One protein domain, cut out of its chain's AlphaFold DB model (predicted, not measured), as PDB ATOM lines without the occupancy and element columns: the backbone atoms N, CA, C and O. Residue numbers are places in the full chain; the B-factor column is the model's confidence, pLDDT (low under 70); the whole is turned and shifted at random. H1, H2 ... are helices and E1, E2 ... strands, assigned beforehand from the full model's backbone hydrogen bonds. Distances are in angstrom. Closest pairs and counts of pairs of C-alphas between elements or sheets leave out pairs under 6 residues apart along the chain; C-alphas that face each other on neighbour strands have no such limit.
ATOM      1  N   SER A   7      48.144  28.728 124.585       97.62
ATOM      2  CA  SER A   7      46.734  28.511 124.922       97.62
ATOM      3  C   SER A   7      46.612  27.292 125.832       97.62
ATOM      4  O   SER A   7      47.131  26.222 125.509       97.62
ATOM      5  N   ILE A   8      46.004  27.464 127.004       98.62
ATOM      6  CA  ILE A   8      45.962  26.460 128.069       98.62
ATOM      7  C   ILE A   8      44.516  26.043 128.326       98.62
ATOM      8  O   ILE A   8      43.659  26.876 128.612       98.62
ATOM      9  N   ASN A   9      44.262  24.735 128.303       98.75
ATOM     10  CA  ASN A   9      42.960  24.153 128.621       98.75
ATOM     11  C   ASN A   9      43.002  23.258 129.869       98.75
ATOM     12  O   ASN A   9      44.041  23.082 130.511       98.75
ATOM     13  N   GLY A  10      41.862  22.656 130.215       98.62
ATOM     14  CA  GLY A  10      41.725  21.813 131.405       98.62
ATOM     15  C   GLY A  10      42.665  20.598 131.453       98.62
ATOM     16  O   GLY A  10      43.003  20.133 132.545       98.62
ATOM     17  N   SER A  11      43.161  20.103 130.311       98.25
ATOM     18  CA  SER A  11      44.101  18.974 130.288       98.25
ATOM     19  C   SER A  11      45.476  19.322 130.863       98.25
ATOM     20  O   SER A  11      46.141  18.425 131.384       98.25
ATOM     21  N   ALA A  12      45.875  20.597 130.859       98.56
ATOM     22  CA  ALA A  12      47.125  21.050 131.472       98.56
ATOM     23  C   ALA A  12      47.161  20.864 133.000       98.56
ATOM     24  O   ALA A  12      48.232  20.828 133.601       98.56
ATOM     25  N   PHE A  13      45.993  20.703 133.629       98.62
ATOM     26  CA  PHE A  13      45.848  20.586 135.079       98.62
ATOM     27  C   PHE A  13      45.535  19.162 135.546       98.62
ATOM     28  O   PHE A  13      45.073  18.976 136.673       98.62
ATOM     29  N   ARG A  14      45.768  18.147 134.703       98.62
ATOM     30  CA  ARG A  14      45.638  16.732 135.096       98.62
ATOM     31  C   ARG A  14      46.644  16.372 136.181       98.62
ATOM     32  O   ARG A  14      46.249  15.891 137.236       98.62
ATOM     33  N   GLU A  15      47.907  16.699 135.933       98.56
ATOM     34  CA  GLU A  15      49.031  16.384 136.805       98.56
ATOM     35  C   GLU A  15      49.666  17.652 137.368       98.56
ATOM     36  O   GLU A  15      49.754  18.683 136.695       98.56
ATOM     37  N   LYS A  16      50.167  17.564 138.603       98.44
ATOM     38  CA  LYS A  16      50.831  18.692 139.271       98.44
ATOM     39  C   LYS A  16      52.078  19.158 138.514       98.44
ATOM     40  O   LYS A  16      52.299  20.356 138.402       98.44
ATOM     41  N   SER A  17      52.885  18.232 137.995       98.25
ATOM     42  CA  SER A  17      54.127  18.558 137.283       98.25
ATOM     43  C   SER A  17      53.868  19.382 136.020       98.25
ATOM     44  O   SER A  17      54.552  20.376 135.793       98.25
ATOM     45  N   THR A  18      52.854  19.017 135.231       98.31
ATOM     46  CA  THR A  18      52.437  19.783 134.049       98.31
ATOM     47  C   THR A  18      51.884  21.148 134.442       98.31
ATOM     48  O   THR A  18      52.275  22.149 133.852       98.31
ATOM     49  N   ALA A  19      51.043  21.218 135.479       98.56
ATOM     50  CA  ALA A  19      50.522  22.493 135.965       98.56
ATOM     51  C   ALA A  19      51.650  23.441 136.411       98.56
ATOM     52  O   ALA A  19      51.643  24.609 136.040       98.56
ATOM     53  N   GLU A  20      52.656  22.946 137.138       98.31
ATOM     54  CA  GLU A  20      53.822  23.745 137.540       98.31
ATOM     55  C   GLU A  20      54.656  24.219 136.335       98.31
ATOM     56  O   GLU A  20      55.130  25.354 136.341       98.31
ATOM     57  N   GLN A  21      54.804  23.403 135.282       98.19
ATOM     58  CA  GLN A  21      55.452  23.835 134.036       98.19
ATOM     59  C   GLN A  21      54.682  24.984 133.379       98.19
ATOM     60  O   GLN A  21      55.285  25.986 133.000       98.19
ATOM     61  N   ILE A  22      53.353  24.883 133.301       98.00
ATOM     62  CA  ILE A  22      52.510  25.968 132.785       98.00
ATOM     63  C   ILE A  22      52.618  27.227 133.650       98.00
ATOM     64  O   ILE A  22      52.738  28.321 133.109       98.00
ATOM     65  N   CYS A  23      52.643  27.096 134.978       98.19
ATOM     66  CA  CYS A  23      52.810  28.231 135.891       98.19
ATOM     67  C   CYS A  23      54.179  28.916 135.784       98.19
ATOM     68  O   CYS A  23      54.304  30.061 136.203       98.19
ATOM     69  N   SER A  24      55.194  28.246 135.230       97.75
ATOM     70  CA  SER A  24      56.506  28.855 134.976       97.75
ATOM     71  C   SER A  24      56.551  29.716 133.706       97.75
ATOM     72  O   SER A  24      57.537  30.418 133.477       97.75
ATOM     73  N   LEU A  25      55.506  29.665 132.870       97.38
ATOM     74  CA  LEU A  25      55.404  30.509 131.686       97.38
ATOM     75  C   LEU A  25      55.157  31.974 132.083       97.38
ATOM     76  O   LEU A  25      54.409  32.236 133.027       97.38
ATOM     77  N   PRO A  26      55.709  32.943 131.333       96.38
ATOM     78  CA  PRO A  26      55.379  34.349 131.524       96.38
ATOM     79  C   PRO A  26      53.876  34.593 131.341       96.38
ATOM     80  O   PRO A  26      53.300  34.199 130.324       96.38
ATOM     81  N   LEU A  27      53.233  35.257 132.307       97.31
ATOM     82  CA  LEU A  27      51.784  35.491 132.282       97.31
ATOM     83  C   LEU A  27      51.343  36.320 131.060       97.31
ATOM     84  O   LEU A  27      50.248  36.117 130.543       97.31
ATOM     85  N   ASP A  28      52.205  37.195 130.534       96.88
ATOM     86  CA  ASP A  28      51.994  37.969 129.297       96.88
ATOM     87  C   ASP A  28      52.057  37.116 128.012       96.88
ATOM     88  O   ASP A  28      51.941  37.639 126.903       96.88
ATOM     89  N   ARG A  29      52.251  35.798 128.142       97.12
ATOM     90  CA  ARG A  29      52.285  34.824 127.041       97.12
ATOM     91  C   ARG A  29      51.238  33.726 127.168       97.12
ATOM     92  O   ARG A  29      51.217  32.834 126.325       97.12
ATOM     93  N   VAL A  30      50.377  33.770 128.181       98.31
ATOM     94  CA  VAL A  30      49.372  32.730 128.440       98.31
ATOM     95  C   VAL A  30      47.988  33.176 127.970       98.31
ATOM     96  O   VAL A  30      47.594  34.324 128.146       98.31
ATOM     97  N   MET A  31      47.227  32.261 127.381       98.44
ATOM     98  CA  MET A  31      45.797  32.391 127.103       98.44
ATOM     99  C   MET A  31      45.082  31.167 127.681       98.44
ATOM    100  O   MET A  31      45.717  30.136 127.903       98.44
ATOM    101  N   LEU A  32      43.776  31.264 127.930       98.69
ATOM    102  CA  LEU A  32      42.970  30.124 128.371       98.69
ATOM    103  C   LEU A  32      41.925  29.762 127.320       98.69
ATOM    104  O   LEU A  32      41.321  30.638 126.706       98.69
ATOM    105  N   GLU A  33      41.660  28.470 127.187       98.75
ATOM    106  CA  GLU A  33      40.615  27.919 126.331       98.75
ATOM    107  C   GLU A  33      39.981  26.679 126.981       98.75
ATOM    108  O   GLU A  33      40.450  26.179 128.004       98.75
ATOM    109  N   THR A  34      38.895  26.166 126.403       98.69
ATOM    110  CA  THR A  34      38.242  24.942 126.901       98.69
ATOM    111  C   THR A  34      38.573  23.708 126.082       98.69
ATOM    112  O   THR A  34      38.576  22.617 126.647       98.69
ATOM    113  N   ASP A  35      38.821  23.872 124.778       98.50
ATOM    114  CA  ASP A  35      38.837  22.776 123.799       98.50
ATOM    115  C   ASP A  35      37.553  21.917 123.863       98.50
ATOM    116  O   ASP A  35      37.562  20.697 123.712       98.50
ATOM    117  N   ALA A  36      36.413  22.554 124.157       97.75
ATOM    118  CA  ALA A  36      35.123  21.878 124.234       97.75
ATOM    119  C   ALA A  36      34.784  21.154 122.909       97.75
ATOM    120  O   ALA A  36      34.961  21.740 121.839       97.75
ATOM    121  N   PRO A  37      34.259  19.910 122.946       97.88
ATOM    122  CA  PRO A  37      33.677  19.214 124.102       97.88
ATOM    123  C   PRO A  37      34.667  18.429 124.979       97.88
ATOM    124  O   PRO A  37      34.243  17.678 125.863       97.88
ATOM    125  N   TRP A  38      35.965  18.579 124.741       98.31
ATOM    126  CA  TRP A  38      37.036  17.834 125.391       98.31
ATOM    127  C   TRP A  38      37.600  18.563 126.610       98.31
ATOM    128  O   TRP A  38      37.135  19.629 127.005       98.31
ATOM    129  N   CYS A  39      38.634  17.971 127.211       98.25
ATOM    130  CA  CYS A  39      39.478  18.628 128.211       98.25
ATOM    131  C   CYS A  39      38.740  19.091 129.484       98.25
ATOM    132  O   CYS A  39      39.148  20.058 130.125       98.25
ATOM    133  N   ASP A  40      37.696  18.362 129.891       97.88
ATOM    134  CA  ASP A  40      37.003  18.569 131.162       97.88
ATOM    135  C   ASP A  40      37.938  18.355 132.371       97.88
ATOM    136  O   ASP A  40      38.732  17.407 132.415       97.88
ATOM    137  N   ILE A  41      37.839  19.222 133.385       98.44
ATOM    138  CA  ILE A  41      38.555  19.040 134.655       98.44
ATOM    139  C   ILE A  41      37.755  18.070 135.524       98.44
ATOM    140  O   ILE A  41      36.625  18.345 135.921       98.44
ATOM    141  N   ARG A  42      38.347  16.915 135.836       97.19
ATOM    142  CA  ARG A  42      37.702  15.836 136.592       97.19
ATOM    143  C   ARG A  42      38.206  15.787 138.019       97.19
ATOM    144  O   ARG A  42      39.327  16.194 138.286       97.19
ATOM    145  N   LYS A  43      37.414  15.191 138.914       97.25
ATOM    146  CA  LYS A  43      37.697  15.102 140.359       97.25
ATOM    147  C   LYS A  43      39.101  14.587 140.704       97.25
ATOM    148  O   LYS A  43      39.653  15.011 141.709       97.25
ATOM    149  N   GLN A  44      39.666  13.685 139.901       97.75
ATOM    150  CA  GLN A  44      41.002  13.125 140.126       97.75
ATOM    151  C   GLN A  44      42.157  13.998 139.608       97.75
ATOM    152  O   GLN A  44      43.311  13.691 139.882       97.75
ATOM    153  N   HIS A  45      41.875  15.042 138.828       98.62
ATOM    154  CA  HIS A  45      42.902  15.933 138.292       98.62
ATOM    155  C   HIS A  45      43.430  16.865 139.386       98.62
ATOM    156  O   HIS A  45      42.670  17.322 140.241       98.62
ATOM    157  N   TYR A  46      44.709  17.231 139.304       98.69
ATOM    158  CA  TYR A  46      45.329  18.208 140.200       98.69
ATOM    159  C   TYR A  46      44.531  19.519 140.281       98.69
ATOM    160  O   TYR A  46      44.288  20.021 141.378       98.69
ATOM    161  N   GLY A  47      44.067  20.044 139.144       98.56
ATOM    162  CA  GLY A  47      43.321  21.303 139.071       98.56
ATOM    163  C   GLY A  47      41.969  21.297 139.787       98.56
ATOM    164  O   GLY A  47      41.491  22.358 140.182       98.56
ATOM    165  N   ALA A  48      41.362  20.126 140.007       98.62
ATOM    166  CA  ALA A  48      40.021  20.024 140.581       98.62
ATOM    167  C   ALA A  48      39.927  20.580 142.007       98.62
ATOM    168  O   ALA A  48      38.868  21.050 142.408       98.62
ATOM    169  N   GLN A  49      41.035  20.585 142.754       98.62
ATOM    170  CA  GLN A  49      41.084  21.134 144.112       98.62
ATOM    171  C   GLN A  49      40.885  22.659 144.170       98.62
ATOM    172  O   GLN A  49      40.633  23.202 145.242       98.62
ATOM    173  N   PHE A  50      41.039  23.354 143.039       98.62
ATOM    174  CA  PHE A  50      40.892  24.807 142.953       98.62
ATOM    175  C   PHE A  50      39.547  25.241 142.369       98.62
ATOM    176  O   PHE A  50      39.198  26.416 142.490       98.62
ATOM    177  N   VAL A  51      38.811  24.314 141.748       98.62
ATOM    178  CA  VAL A  51      37.522  24.581 141.106       98.62
ATOM    179  C   VAL A  51      36.456  24.830 142.169       98.62
ATOM    180  O   VAL A  51      36.275  24.040 143.096       98.62
ATOM    181  N   ARG A  52      35.749  25.947 142.017       98.56
ATOM    182  CA  ARG A  52      34.682  26.424 142.906       98.56
ATOM    183  C   ARG A  52      33.350  26.533 142.172       98.56
ATOM    184  O   ARG A  52      32.303  26.388 142.797       98.56
ATOM    185  N   THR A  53      33.386  26.773 140.862       98.38
ATOM    186  CA  THR A  53      32.187  26.925 140.039       98.38
ATOM    187  C   THR A  53      31.762  25.590 139.433       98.38
ATOM    188  O   THR A  53      32.539  24.925 138.746       98.38
ATOM    189  N   PHE A  54      30.496  25.225 139.625       97.38
ATOM    190  CA  PHE A  54      29.886  24.032 139.043       97.38
ATOM    191  C   PHE A  54      28.583  24.404 138.339       97.38
ATOM    192  O   PHE A  54      27.828  25.240 138.830       97.38
ATOM    193  N   PHE A  55      28.332  23.768 137.198       97.56
ATOM    194  CA  PHE A  55      27.121  23.957 136.406       97.56
ATOM    195  C   PHE A  55      26.199  22.754 136.592       97.56
ATOM    196  O   PHE A  55      26.655  21.605 136.619       97.56
ATOM    197  N   GLU A  56      24.899  23.006 136.718       97.25
ATOM    198  CA  GLU A  56      23.908  21.934 136.732       97.25
ATOM    199  C   GLU A  56      24.007  21.122 135.433       97.25
ATOM    200  O   GLU A  56      24.128  21.674 134.337       97.25
ATOM    201  N   THR A  57      24.034  19.797 135.569       97.12
ATOM    202  CA  THR A  57      24.492  18.900 134.505       97.12
ATOM    203  C   THR A  57      23.592  17.672 134.399       97.12
ATOM    204  O   THR A  57      23.323  17.003 135.396       97.12
ATOM    205  N   ASN A  58      23.188  17.329 133.176       97.50
ATOM    206  CA  ASN A  58      22.549  16.058 132.857       97.50
ATOM    207  C   ASN A  58      23.522  14.905 133.135       97.50
ATOM    208  O   ASN A  58      24.560  14.791 132.476       97.50
ATOM    209  N   CYS A  59      23.179  14.034 134.083       94.12
ATOM    210  CA  CYS A  59      23.955  12.833 134.387       94.12
ATOM    211  C   CYS A  59      23.852  11.796 133.263       94.12
ATOM    212  O   CYS A  59      22.812  11.650 132.612       94.12
ATOM    213  N   LYS A  60      24.910  11.003 133.075       89.94
ATOM    214  CA  LYS A  60      24.918   9.913 132.100       89.94
ATOM    215  C   LYS A  60      23.779   8.923 132.377       89.94
ATOM    216  O   LYS A  60      23.692   8.346 133.456       89.94
ATOM    217  N   GLY A  61      22.943   8.689 131.364       89.94
ATOM    218  CA  GLY A  61      21.789   7.786 131.448       89.94
ATOM    219  C   GLY A  61      20.515   8.420 132.021       89.94
ATOM    220  O   GLY A  61      19.496   7.740 132.082       89.94
ATOM    221  N   GLY A  62      20.555   9.697 132.417       92.31
ATOM    222  CA  GLY A  62      19.373  10.472 132.795       92.31
ATOM    223  C   GLY A  62      18.647  11.104 131.595       92.31
ATOM    224  O   GLY A  62      19.156  11.062 130.471       92.31
ATOM    225  N   PRO A  63      17.459  11.700 131.816       93.31
ATOM    226  CA  PRO A  63      16.757  12.464 130.790       93.31
ATOM    227  C   PRO A  63      17.554  13.717 130.407       93.31
ATOM    228  O   PRO A  63      18.181  14.352 131.251       93.31
ATOM    229  N   PHE A  64      17.505  14.086 129.129       96.06
ATOM    230  CA  PHE A  64      18.135  15.308 128.643       96.06
ATOM    231  C   PHE A  64      17.286  16.534 128.996       96.06
ATOM    232  O   PHE A  64      16.126  16.622 128.592       96.06
ATOM    233  N   VAL A  65      17.887  17.498 129.693       97.38
ATOM    234  CA  VAL A  65      17.316  18.825 129.947       97.38
ATOM    235  C   VAL A  65      18.163  19.866 129.218       97.38
ATOM    236  O   VAL A  65      19.367  19.974 129.451       97.38
ATOM    237  N   SER A  66      17.548  20.637 128.320       95.94
ATOM    238  CA  SER A  66      18.260  21.556 127.415       95.94
ATOM    239  C   SER A  66      18.869  22.780 128.098       95.94
ATOM    240  O   SER A  66      19.704  23.449 127.499       95.94
ATOM    241  N   THR A  67      18.446  23.093 129.322       96.31
ATOM    242  CA  THR A  67      18.977  24.208 130.122       96.31
ATOM    243  C   THR A  67      20.198  23.819 130.954       96.31
ATOM    244  O   THR A  67      20.764  24.681 131.618       96.31
ATOM    245  N   LEU A  68      20.588  22.540 130.948       97.81
ATOM    246  CA  LEU A  68      21.702  22.008 131.727       97.81
ATOM    247  C   LEU A  68      22.896  21.673 130.827       97.81
ATOM    248  O   LEU A  68      22.735  21.307 129.658       97.81
ATOM    249  N   CYS A  69      24.098  21.713 131.403       97.94
ATOM    250  CA  CYS A  69      25.286  21.130 130.780       97.94
ATOM    251  C   CYS A  69      25.147  19.596 130.695       97.94
ATOM    252  O   CYS A  69      24.190  19.010 131.202       97.94
ATOM    253  N   ASN A  70      26.087  18.902 130.046       96.75
ATOM    254  CA  ASN A  70      26.034  17.438 129.917       96.75
ATOM    255  C   ASN A  70      27.280  16.772 130.504       96.75
ATOM    256  O   ASN A  70      28.401  17.225 130.273       96.75
ATOM    257  N   GLU A  71      27.092  15.686 131.262       95.19
ATOM    258  CA  GLU A  71      28.199  15.011 131.938       95.19
ATOM    259  C   GLU A  71      29.247  14.572 130.908       95.19
ATOM    260  O   GLU A  71      28.932  13.902 129.923       95.19
ATOM    261  N   ARG A  72      30.511  14.932 131.159       93.75
ATOM    262  CA  ARG A  72      31.662  14.644 130.281       93.75
ATOM    263  C   ARG A  72      31.598  15.295 128.897       93.75
ATOM    264  O   ARG A  72      32.333  14.872 128.007       93.75
ATOM    265  N   ARG A  73      30.761  16.316 128.713       96.56
ATOM    266  CA  ARG A  73      30.788  17.199 127.548       96.56
ATOM    267  C   ARG A  73      31.171  18.590 128.027       96.56
ATOM    268  O   ARG A  73      30.330  19.313 128.553       96.56
ATOM    269  N   ASN A  74      32.446  18.935 127.873       98.31
ATOM    270  CA  ASN A  74      32.917  20.268 128.226       98.31
ATOM    271  C   ASN A  74      32.224  21.320 127.342       98.31
ATOM    272  O   ASN A  74      31.787  21.020 126.231       98.31
ATOM    273  N   GLU A  75      32.111  22.552 127.820       98.56
ATOM    274  CA  GLU A  75      31.398  23.640 127.126       98.56
ATOM    275  C   GLU A  75      32.133  24.967 127.359       98.56
ATOM    276  O   GLU A  75      32.865  25.071 128.344       98.56
ATOM    277  N   PRO A  76      31.941  26.004 126.522       98.56
ATOM    278  CA  PRO A  76      32.621  27.291 126.694       98.56
ATOM    279  C   PRO A  76      32.447  27.929 128.081       98.56
ATOM    280  O   PRO A  76      33.385  28.538 128.589       98.56
ATOM    281  N   CYS A  77      31.295  27.745 128.740       98.44
ATOM    282  CA  CYS A  77      31.058  28.244 130.102       98.44
ATOM    283  C   CYS A  77      32.037  27.660 131.141       98.44
ATOM    284  O   CYS A  77      32.391  28.332 132.112       98.44
ATOM    285  N   HIS A  78      32.560  26.454 130.903       98.75
ATOM    286  CA  HIS A  78      33.551  25.806 131.759       98.75
ATOM    287  C   HIS A  78      34.949  26.434 131.653       98.75
ATOM    288  O   HIS A  78      35.832  26.059 132.424       98.75
ATOM    289  N   LEU A  79      35.160  27.444 130.794       98.81
ATOM    290  CA  LEU A  79      36.373  28.273 130.829       98.81
ATOM    291  C   LEU A  79      36.608  28.847 132.233       98.81
ATOM    292  O   LEU A  79      37.746  28.967 132.683       98.81
ATOM    293  N   ARG A  80      35.518  29.106 132.966       98.75
ATOM    294  CA  ARG A  80      35.550  29.498 134.373       98.75
ATOM    295  C   ARG A  80      36.325  28.512 135.255       98.75
ATOM    296  O   ARG A  80      37.088  28.937 136.113       98.75
ATOM    297  N   GLN A  81      36.165  27.211 135.029       98.88
ATOM    298  CA  GLN A  81      36.863  26.174 135.791       98.88
ATOM    299  C   GLN A  81      38.349  26.097 135.413       98.88
ATOM    300  O   GLN A  81      39.187  25.863 136.281       98.88
ATOM    301  N   VAL A  82      38.692  26.339 134.141       98.88
ATOM    302  CA  VAL A  82      40.093  26.432 133.684       98.88
ATOM    303  C   VAL A  82      40.792  27.625 134.337       98.88
ATOM    304  O   VAL A  82      41.905  27.478 134.833       98.88
ATOM    305  N   LEU A  83      40.119  28.779 134.413       98.88
ATOM    306  CA  LEU A  83      40.606  29.958 135.132       98.88
ATOM    307  C   LEU A  83      40.855  29.652 136.613       98.88
ATOM    308  O   LEU A  83      41.940  29.920 137.119       98.88
ATOM    309  N   GLU A  84      39.884  29.051 137.302       98.88
ATOM    310  CA  GLU A  84      40.017  28.702 138.722       98.88
ATOM    311  C   GLU A  84      41.180  27.732 138.973       98.88
ATOM    312  O   GLU A  84      41.960  27.934 139.910       98.88
ATOM    313  N   ALA A  85      41.336  26.722 138.110       98.81
ATOM    314  CA  ALA A  85      42.458  25.791 138.152       98.81
ATOM    315  C   ALA A  85      43.804  26.488 137.913       98.81
ATOM    316  O   ALA A  85      44.745  26.258 138.675       98.81
ATOM    317  N   TYR A  86      43.887  27.367 136.912       98.81
ATOM    318  CA  TYR A  86      45.101  28.115 136.593       98.81
ATOM    319  C   TYR A  86      45.501  29.072 137.716       98.81
ATOM    320  O   TYR A  86      46.628  29.008 138.198       98.81
ATOM    321  N   THR A  87      44.582  29.912 138.199       98.81
ATOM    322  CA  THR A  87      44.854  30.862 139.288       98.81
ATOM    323  C   THR A  87      45.224  30.137 140.583       98.81
ATOM    324  O   THR A  87      46.148  30.549 141.284       98.81
ATOM    325  N   GLY A  88      44.543  29.033 140.907       98.69
ATOM    326  CA  GLY A  88      44.897  28.207 142.059       98.69
ATOM    327  C   GLY A  88      46.296  27.601 141.940       98.69
ATOM    328  O   GLY A  88      47.092  27.700 142.875       98.69
ATOM    329  N   ALA A  89      46.628  27.041 140.774       98.69
ATOM    330  CA  ALA A  89      47.953  26.498 140.494       98.69
ATOM    331  C   ALA A  89      49.048  27.579 140.513       98.69
ATOM    332  O   ALA A  89      50.122  27.327 141.057       98.69
ATOM    333  N   LEU A  90      48.785  28.781 139.986       98.50
ATOM    334  CA  LEU A  90      49.708  29.920 140.022       98.50
ATOM    335  C   LEU A  90      50.045  30.327 141.454       98.50
ATOM    336  O   LEU A  90      51.218  30.464 141.787       98.50
ATOM    337  N   ARG A  91      49.038  30.451 142.325       98.69
ATOM    338  CA  ARG A  91      49.257  30.800 143.737       98.69
ATOM    339  C   ARG A  91      50.079  29.740 144.459       98.69
ATOM    340  O   ARG A  91      51.040  30.074 145.143       98.69
ATOM    341  N   ARG A  92      49.762  28.453 144.254       98.44
ATOM    342  CA  ARG A  92      50.547  27.332 144.808       98.44
ATOM    343  C   ARG A  92      51.979  27.305 144.291       98.44
ATOM    344  O   ARG A  92      52.899  26.965 145.032       98.44
ATOM    345  N   PHE A  93      52.170  27.641 143.021       98.31
ATOM    346  CA  PHE A  93      53.493  27.764 142.435       98.31
ATOM    347  C   PHE A  93      54.260  28.946 143.045       98.31
ATOM    348  O   PHE A  93      55.408  28.773 143.441       98.31
ATOM    349  N   GLY A  94      53.608  30.097 143.230       98.06
ATOM    350  CA  GLY A  94      54.166  31.254 143.933       98.06
ATOM    351  C   GLY A  94      54.586  30.932 145.369       98.06
ATOM    352  O   GLY A  94      55.706  31.244 145.759       98.06
ATOM    353  N   GLU A  95      53.753  30.206 146.127       97.94
ATOM    354  CA  GLU A  95      54.107  29.690 147.462       97.94
ATOM    355  C   GLU A  95      55.399  28.858 147.427       97.94
ATOM    356  O   GLU A  95      56.302  29.079 148.233       97.94
ATOM    357  N   LYS A  96      55.503  27.917 146.480       97.56
ATOM    358  CA  LYS A  96      56.674  27.041 146.316       97.56
ATOM    359  C   LYS A  96      57.941  27.819 145.952       97.56
ATOM    360  O   LYS A  96      59.021  27.456 146.408       97.56
ATOM    361  N   MET A  97      57.808  28.853 145.125       97.75
ATOM    362  CA  MET A  97      58.922  29.669 144.635       97.75
ATOM    363  C   MET A  97      59.263  30.851 145.553       97.75
ATOM    364  O   MET A  97      60.203  31.583 145.253       97.75
ATOM    365  N   ALA A  98      58.523  31.037 146.653       97.75
ATOM    366  CA  ALA A  98      58.574  32.238 147.490       97.75
ATOM    367  C   ALA A  98      58.364  33.543 146.687       97.75
ATOM    368  O   ALA A  98      58.950  34.581 146.994       97.75
ATOM    369  N   ASP A  99      57.517  33.485 145.655       97.88
ATOM    370  CA  ASP A  99      57.117  34.629 144.839       97.88
ATOM    371  C   ASP A  99      55.829  35.236 145.407       97.88
ATOM    372  O   ASP A  99      54.729  34.695 145.253       97.88
ATOM    373  N   GLU A 100      55.979  36.369 146.088       97.31
ATOM    374  CA  GLU A 100      54.881  37.097 146.723       97.31
ATOM    375  C   GLU A 100      53.860  37.647 145.723       97.31
ATOM    376  O   GLU A 100      52.666  37.687 146.028       97.31
ATOM    377  N   ALA A 101      54.303  38.024 144.520       96.69
ATOM    378  CA  ALA A 101      53.416  38.545 143.490       96.69
ATOM    379  C   ALA A 101      52.505  37.431 142.964       96.69
ATOM    380  O   ALA A 101      51.288  37.605 142.910       96.69
ATOM    381  N   LEU A 102      53.062  36.255 142.657       97.00
ATOM    382  CA  LEU A 102      52.266  35.101 142.225       97.00
ATOM    383  C   LEU A 102      51.409  34.525 143.353       97.00
ATOM    384  O   LEU A 102      50.270  34.123 143.119       97.00
ATOM    385  N   ARG A 103      51.922  34.505 144.587       97.12
ATOM    386  CA  ARG A 103      51.156  34.061 145.759       97.12
ATOM    387  C   ARG A 103      49.939  34.955 146.009       97.12
ATOM    388  O   ARG A 103      48.872  34.447 146.354       97.12
ATOM    389  N   GLY A 104      50.103  36.266 145.837       97.25
ATOM    390  CA  GLY A 104      49.072  37.276 146.059       97.25
ATOM    391  C   GLY A 104      48.183  37.586 144.853       97.25
ATOM    392  O   GLY A 104      47.228  38.342 145.016       97.25
ATOM    393  N   ILE A 105      48.458  37.021 143.670       98.19
ATOM    394  CA  ILE A 105      47.776  37.423 142.434       98.19
ATOM    395  C   ILE A 105      46.262  37.216 142.527       98.19
ATOM    396  O   ILE A 105      45.762  36.147 142.912       98.19
ATOM    397  N   THR A 106      45.509  38.251 142.179       98.25
ATOM    398  CA  THR A 106      44.046  38.224 142.159       98.25
ATOM    399  C   THR A 106      43.528  37.568 140.884       98.25
ATOM    400  O   THR A 106      44.223  37.459 139.873       98.25
ATOM    401  N   GLU A 107      42.288  37.092 140.926       97.94
ATOM    402  CA  GLU A 107      41.681  36.494 139.738       97.94
ATOM    403  C   GLU A 107      41.427  37.565 138.668       97.94
ATOM    404  O   GLU A 107      41.622  37.321 137.482       97.94
ATOM    405  N   GLU A 108      41.096  38.784 139.095       98.12
ATOM    406  CA  GLU A 108      40.905  39.964 138.260       98.12
ATOM    407  C   GLU A 108      42.189  40.351 137.513       98.12
ATOM    408  O   GLU A 108      42.135  40.715 136.338       98.12
ATOM    409  N   GLU A 109      43.351  40.271 138.169       98.38
ATOM    410  CA  GLU A 109      44.654  40.475 137.523       98.38
ATOM    411  C   GLU A 109      44.961  39.416 136.476       98.38
ATOM    412  O   GLU A 109      45.348  39.768 135.360       98.38
ATOM    413  N   VAL A 110      44.724  38.145 136.807       98.50
ATOM    414  CA  VAL A 110      44.898  37.041 135.862       98.50
ATOM    415  C   VAL A 110      43.986  37.238 134.651       98.50
ATOM    416  O   VAL A 110      44.473  37.276 133.524       98.50
ATOM    417  N   VAL A 111      42.682  37.443 134.858       98.44
ATOM    418  CA  VAL A 111      41.707  37.644 133.772       98.44
ATOM    419  C   VAL A 111      42.092  38.820 132.886       98.44
ATOM    420  O   VAL A 111      42.091  38.680 131.663       98.44
ATOM    421  N   ARG A 112      42.456  39.965 133.474       98.31
ATOM    422  CA  ARG A 112      42.851  41.155 132.712       98.31
ATOM    423  C   ARG A 112      44.052  40.874 131.819       98.31
ATOM    424  O   ARG A 112      44.027  41.233 130.646       98.31
ATOM    425  N   GLN A 113      45.086  40.221 132.351       98.31
ATOM    426  CA  GLN A 113      46.275  39.912 131.563       98.31
ATOM    427  C   GLN A 113      45.972  38.899 130.453       98.31
ATOM    428  O   GLN A 113      46.354  39.131 129.308       98.31
ATOM    429  N   LEU A 114      45.240  37.821 130.753       97.94
ATOM    430  CA  LEU A 114      44.837  36.817 129.760       97.94
ATOM    431  C   LEU A 114      43.995  37.436 128.637       97.94
ATOM    432  O   LEU A 114      44.218  37.148 127.463       97.94
ATOM    433  N   PHE A 115      43.060  38.324 128.983       97.19
ATOM    434  CA  PHE A 115      42.253  39.050 128.008       97.19
ATOM    435  C   PHE A 115      43.114  39.964 127.129       97.19
ATOM    436  O   PHE A 115      42.991  39.921 125.907       97.19
ATOM    437  N   ASN A 116      44.037  40.731 127.719       96.75
ATOM    438  CA  ASN A 116      44.967  41.580 126.966       96.75
ATOM    439  C   ASN A 116      45.841  40.768 125.998       96.75
ATOM    440  O   ASN A 116      46.110  41.212 124.878       96.75
ATOM    441  N   ASN A 117      46.253  39.564 126.403       96.81
ATOM    442  CA  ASN A 117      46.990  38.648 125.539       96.81
ATOM    443  C   ASN A 117      46.132  38.234 124.334       96.81
ATOM    444  O   ASN A 117      46.597  38.347 123.202       96.81
ATOM    445  N   CYS A 118      44.866  37.858 124.550       96.25
ATOM    446  CA  CYS A 118      43.923  37.558 123.468       96.25
ATOM    447  C   CYS A 118      43.704  38.762 122.539       96.25
ATOM    448  O   CYS A 118      43.770  38.611 121.323       96.25
ATOM    449  N   VAL A 119      43.490  39.965 123.086       95.12
ATOM    450  CA  VAL A 119      43.325  41.198 122.293       95.12
ATOM    451  C   VAL A 119      44.530  41.436 121.388       95.12
ATOM    452  O   VAL A 119      44.361  41.778 120.219       95.12
ATOM    453  N   THR A 120      45.734  41.215 121.916       93.19
ATOM    454  CA  THR A 120      46.985  41.367 121.170       93.19
ATOM    455  C   THR A 120      47.115  40.313 120.071       93.19
ATOM    456  O   THR A 120      47.404  40.652 118.929       93.19
ATOM    457  N   VAL A 121      46.891  39.036 120.398       94.25
ATOM    458  CA  VAL A 121      47.076  37.911 119.466       94.25
ATOM    459  C   VAL A 121      46.036  37.915 118.349       94.25
ATOM    460  O   VAL A 121      46.374  37.661 117.197       94.25
ATOM    461  N   PHE A 122      44.780  38.213 118.678       94.06
ATOM    462  CA  PHE A 122      43.665  38.170 117.733       94.06
ATOM    463  C   PHE A 122      43.345  39.535 117.102       94.06
ATOM    464  O   PHE A 122      42.381  39.636 116.349       94.06
ATOM    465  N   GLY A 123      44.125  40.585 117.391       90.88
ATOM    466  CA  GLY A 123      43.953  41.910 116.781       90.88
ATOM    467  C   GLY A 123      42.636  42.608 117.144       90.88
ATOM    468  O   GLY A 123      42.138  43.439 116.386       90.88
ATOM    469  N   LEU A 124      42.049  42.288 118.301       88.00
ATOM    470  CA  LEU A 124      40.691  42.732 118.652       88.00
ATOM    471  C   LEU A 124      40.598  44.243 118.923       88.00
ATOM    472  O   LEU A 124      39.528  44.820 118.779       88.00
ATOM    473  N   GLY A 125      41.714  44.897 119.265       75.12
ATOM    474  CA  GLY A 125      41.770  46.351 119.465       75.12
ATOM    475  C   GLY A 125      41.806  47.170 118.166       75.12
ATOM    476  O   GLY A 125      41.612  48.384 118.201       75.12
ATOM    477  N   GLU A 126      42.058  46.537 117.016       61.28
ATOM    478  CA  GLU A 126      42.002  47.197 115.703       61.28
ATOM    479  C   GLU A 126      40.619  47.071 115.051       61.28
ATOM    480  O   GLU A 126      40.207  47.970 114.316       61.28
ATOM    481  N   ALA A 127      39.860  46.020 115.381       53.72
ATOM    482  CA  ALA A 127      38.491  45.822 114.903       53.72
ATOM    483  C   ALA A 127      37.543  46.967 115.321       53.72
ATOM    484  O   ALA A 127      36.726  47.409 114.516       53.72
ATOM    485  N   GLU A 128      37.713  47.528 116.526       50.09
ATOM    486  CA  GLU A 128      36.941  48.696 116.986       50.09
ATOM    487  C   GLU A 128      37.208  49.966 116.157       50.09
ATOM    488  O   GLU A 128      36.340  50.832 116.051       50.09
ATOM    489  N   LYS A 129      38.389  50.089 115.534       49.03
ATOM    490  CA  LYS A 129      38.734  51.241 114.684       49.03
ATOM    491  C   LYS A 129      38.186  51.111 113.266       49.03
ATOM    492  O   LYS A 129      37.896  52.130 112.647       49.03
ATOM    493  N   ILE A 130      38.030  49.886 112.762       54.81
ATOM    494  CA  ILE A 130      37.458  49.625 111.434       54.81
ATOM    495  C   ILE A 130      35.951  49.929 111.445       54.81
ATOM    496  O   ILE A 130      35.480  50.641 110.564       54.81
ATOM    497  N   ASP A 131      35.221  49.518 112.488       51.16
ATOM    498  CA  ASP A 131      33.775  49.785 112.641       51.16
ATOM    499  C   ASP A 131      33.425  51.245 112.998       51.16
ATOM    500  O   ASP A 131      32.269  51.675 112.892       51.16
ATOM    501  N   ALA A 132      34.413  52.028 113.434       55.41
ATOM    502  CA  ALA A 132      34.275  53.469 113.630       55.41
ATOM    503  C   ALA A 132      34.485  54.273 112.331       55.41
ATOM    504  O   ALA A 132      34.108  55.441 112.289       55.41
ATOM    505  N   GLY A 133      35.066  53.667 111.285       51.78
ATOM    506  CA  GLY A 133      35.376  54.314 110.002       51.78
ATOM    507  C   GLY A 133      34.403  54.010 108.856       51.78
ATOM    508  O   GLY A 133      34.587  54.525 107.760       51.78
TER     509      GLY A 133
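AT A GLANCE: This is residues 7 to 133 of the 136 residues of an uncharacterized protein of Trypanosoma cruzi Dm28c (UniProt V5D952). A long helix, H4, runs through a flat body; the short helices H1, H2 and H3 pack on it, H5 folds back on its last turns, and H6 sets off steeply from it, with the short strand E1 beside H6. H7 follows H6 as an arm whose residues 128 to 133 stick out, and residues 51 to 75, with no named element, make a large loop away from the helices. The printed part has 127 residues with seven named helices and one named strand, in the order H1, H2, E1, H3, H4, H5, H6, H7, and is mostly helix. It is only just compact, close to loose, with a radius of gyration of the C-alphas of 16.5 A and spans of 49 by 46 by 20 A.

HOW THE PARTS SIT: H4, residues 76 to 97, is the hub, touching five helices. With residues 84 to 89 alone it touches H3, residues 46 to 50; the closest C-alphas, of Gly 47 and Ala 85, are 4.7 A apart. With residues 86 to 93 alone it touches H2, residues 16 to 23, about perpendicular at 87 degrees; the closest C-alphas, of Cys 23 and Leu 90, are 5.4 A apart. With residues 81 to 86 alone it touches H1, residues 10 to 13, closest at the C-alphas of Gly 10 and Val 82, 5.4 A. With residues 90 to 95 alone it touches H5, residues 100 to 104, closest at the C-alphas of Arg 91 and Arg 103, 4.3 A. H4 and H6, residues 107 to 122, only just touch, with 3 pairs of C-alphas within 8 A, the closest those of Thr 87 and Glu 107 at 6.5 A; they run opposite ways at a steep tilt of 65 degrees. E1, residues 30 to 32, pairs with no named strand; its Met 31 and Leu 114 of H6 have their C-alphas 5.3 A apart, the closest of the two elements. H7, residues 124 to 130, is close to H6 but not clearly touching. Every O i to N i+4 pair is within hydrogen-bond range in H2, H5 and H6, against 16 of 18 in H4, 0 of 1 in H3 and 1 of 3 in H7; O i to N i+3 pairs within range are 1 of 2 in H3 and 2 of 4 in H7, and H1 is too short for an i+4 pair.

IN THESE COORDINATES: H4 runs 31.9 A from C-alpha 76 at (32.621, 27.291, 126.694), H6 22.2 A, H7 10.5 A to C-alpha 130 at (37.458, 49.625, 111.434), and H2 10.3 A. H1 begins at C-alpha 10 at (41.725, 21.813, 131.405).

THE WHOLE: The printed part has no cut. The links E1 to H3 and H3 to H4 are long. The C-alphas farthest apart, of Gly 61 and Gly 133, are 53.0 A apart. Residues 126 to 133 have pLDDT under 70.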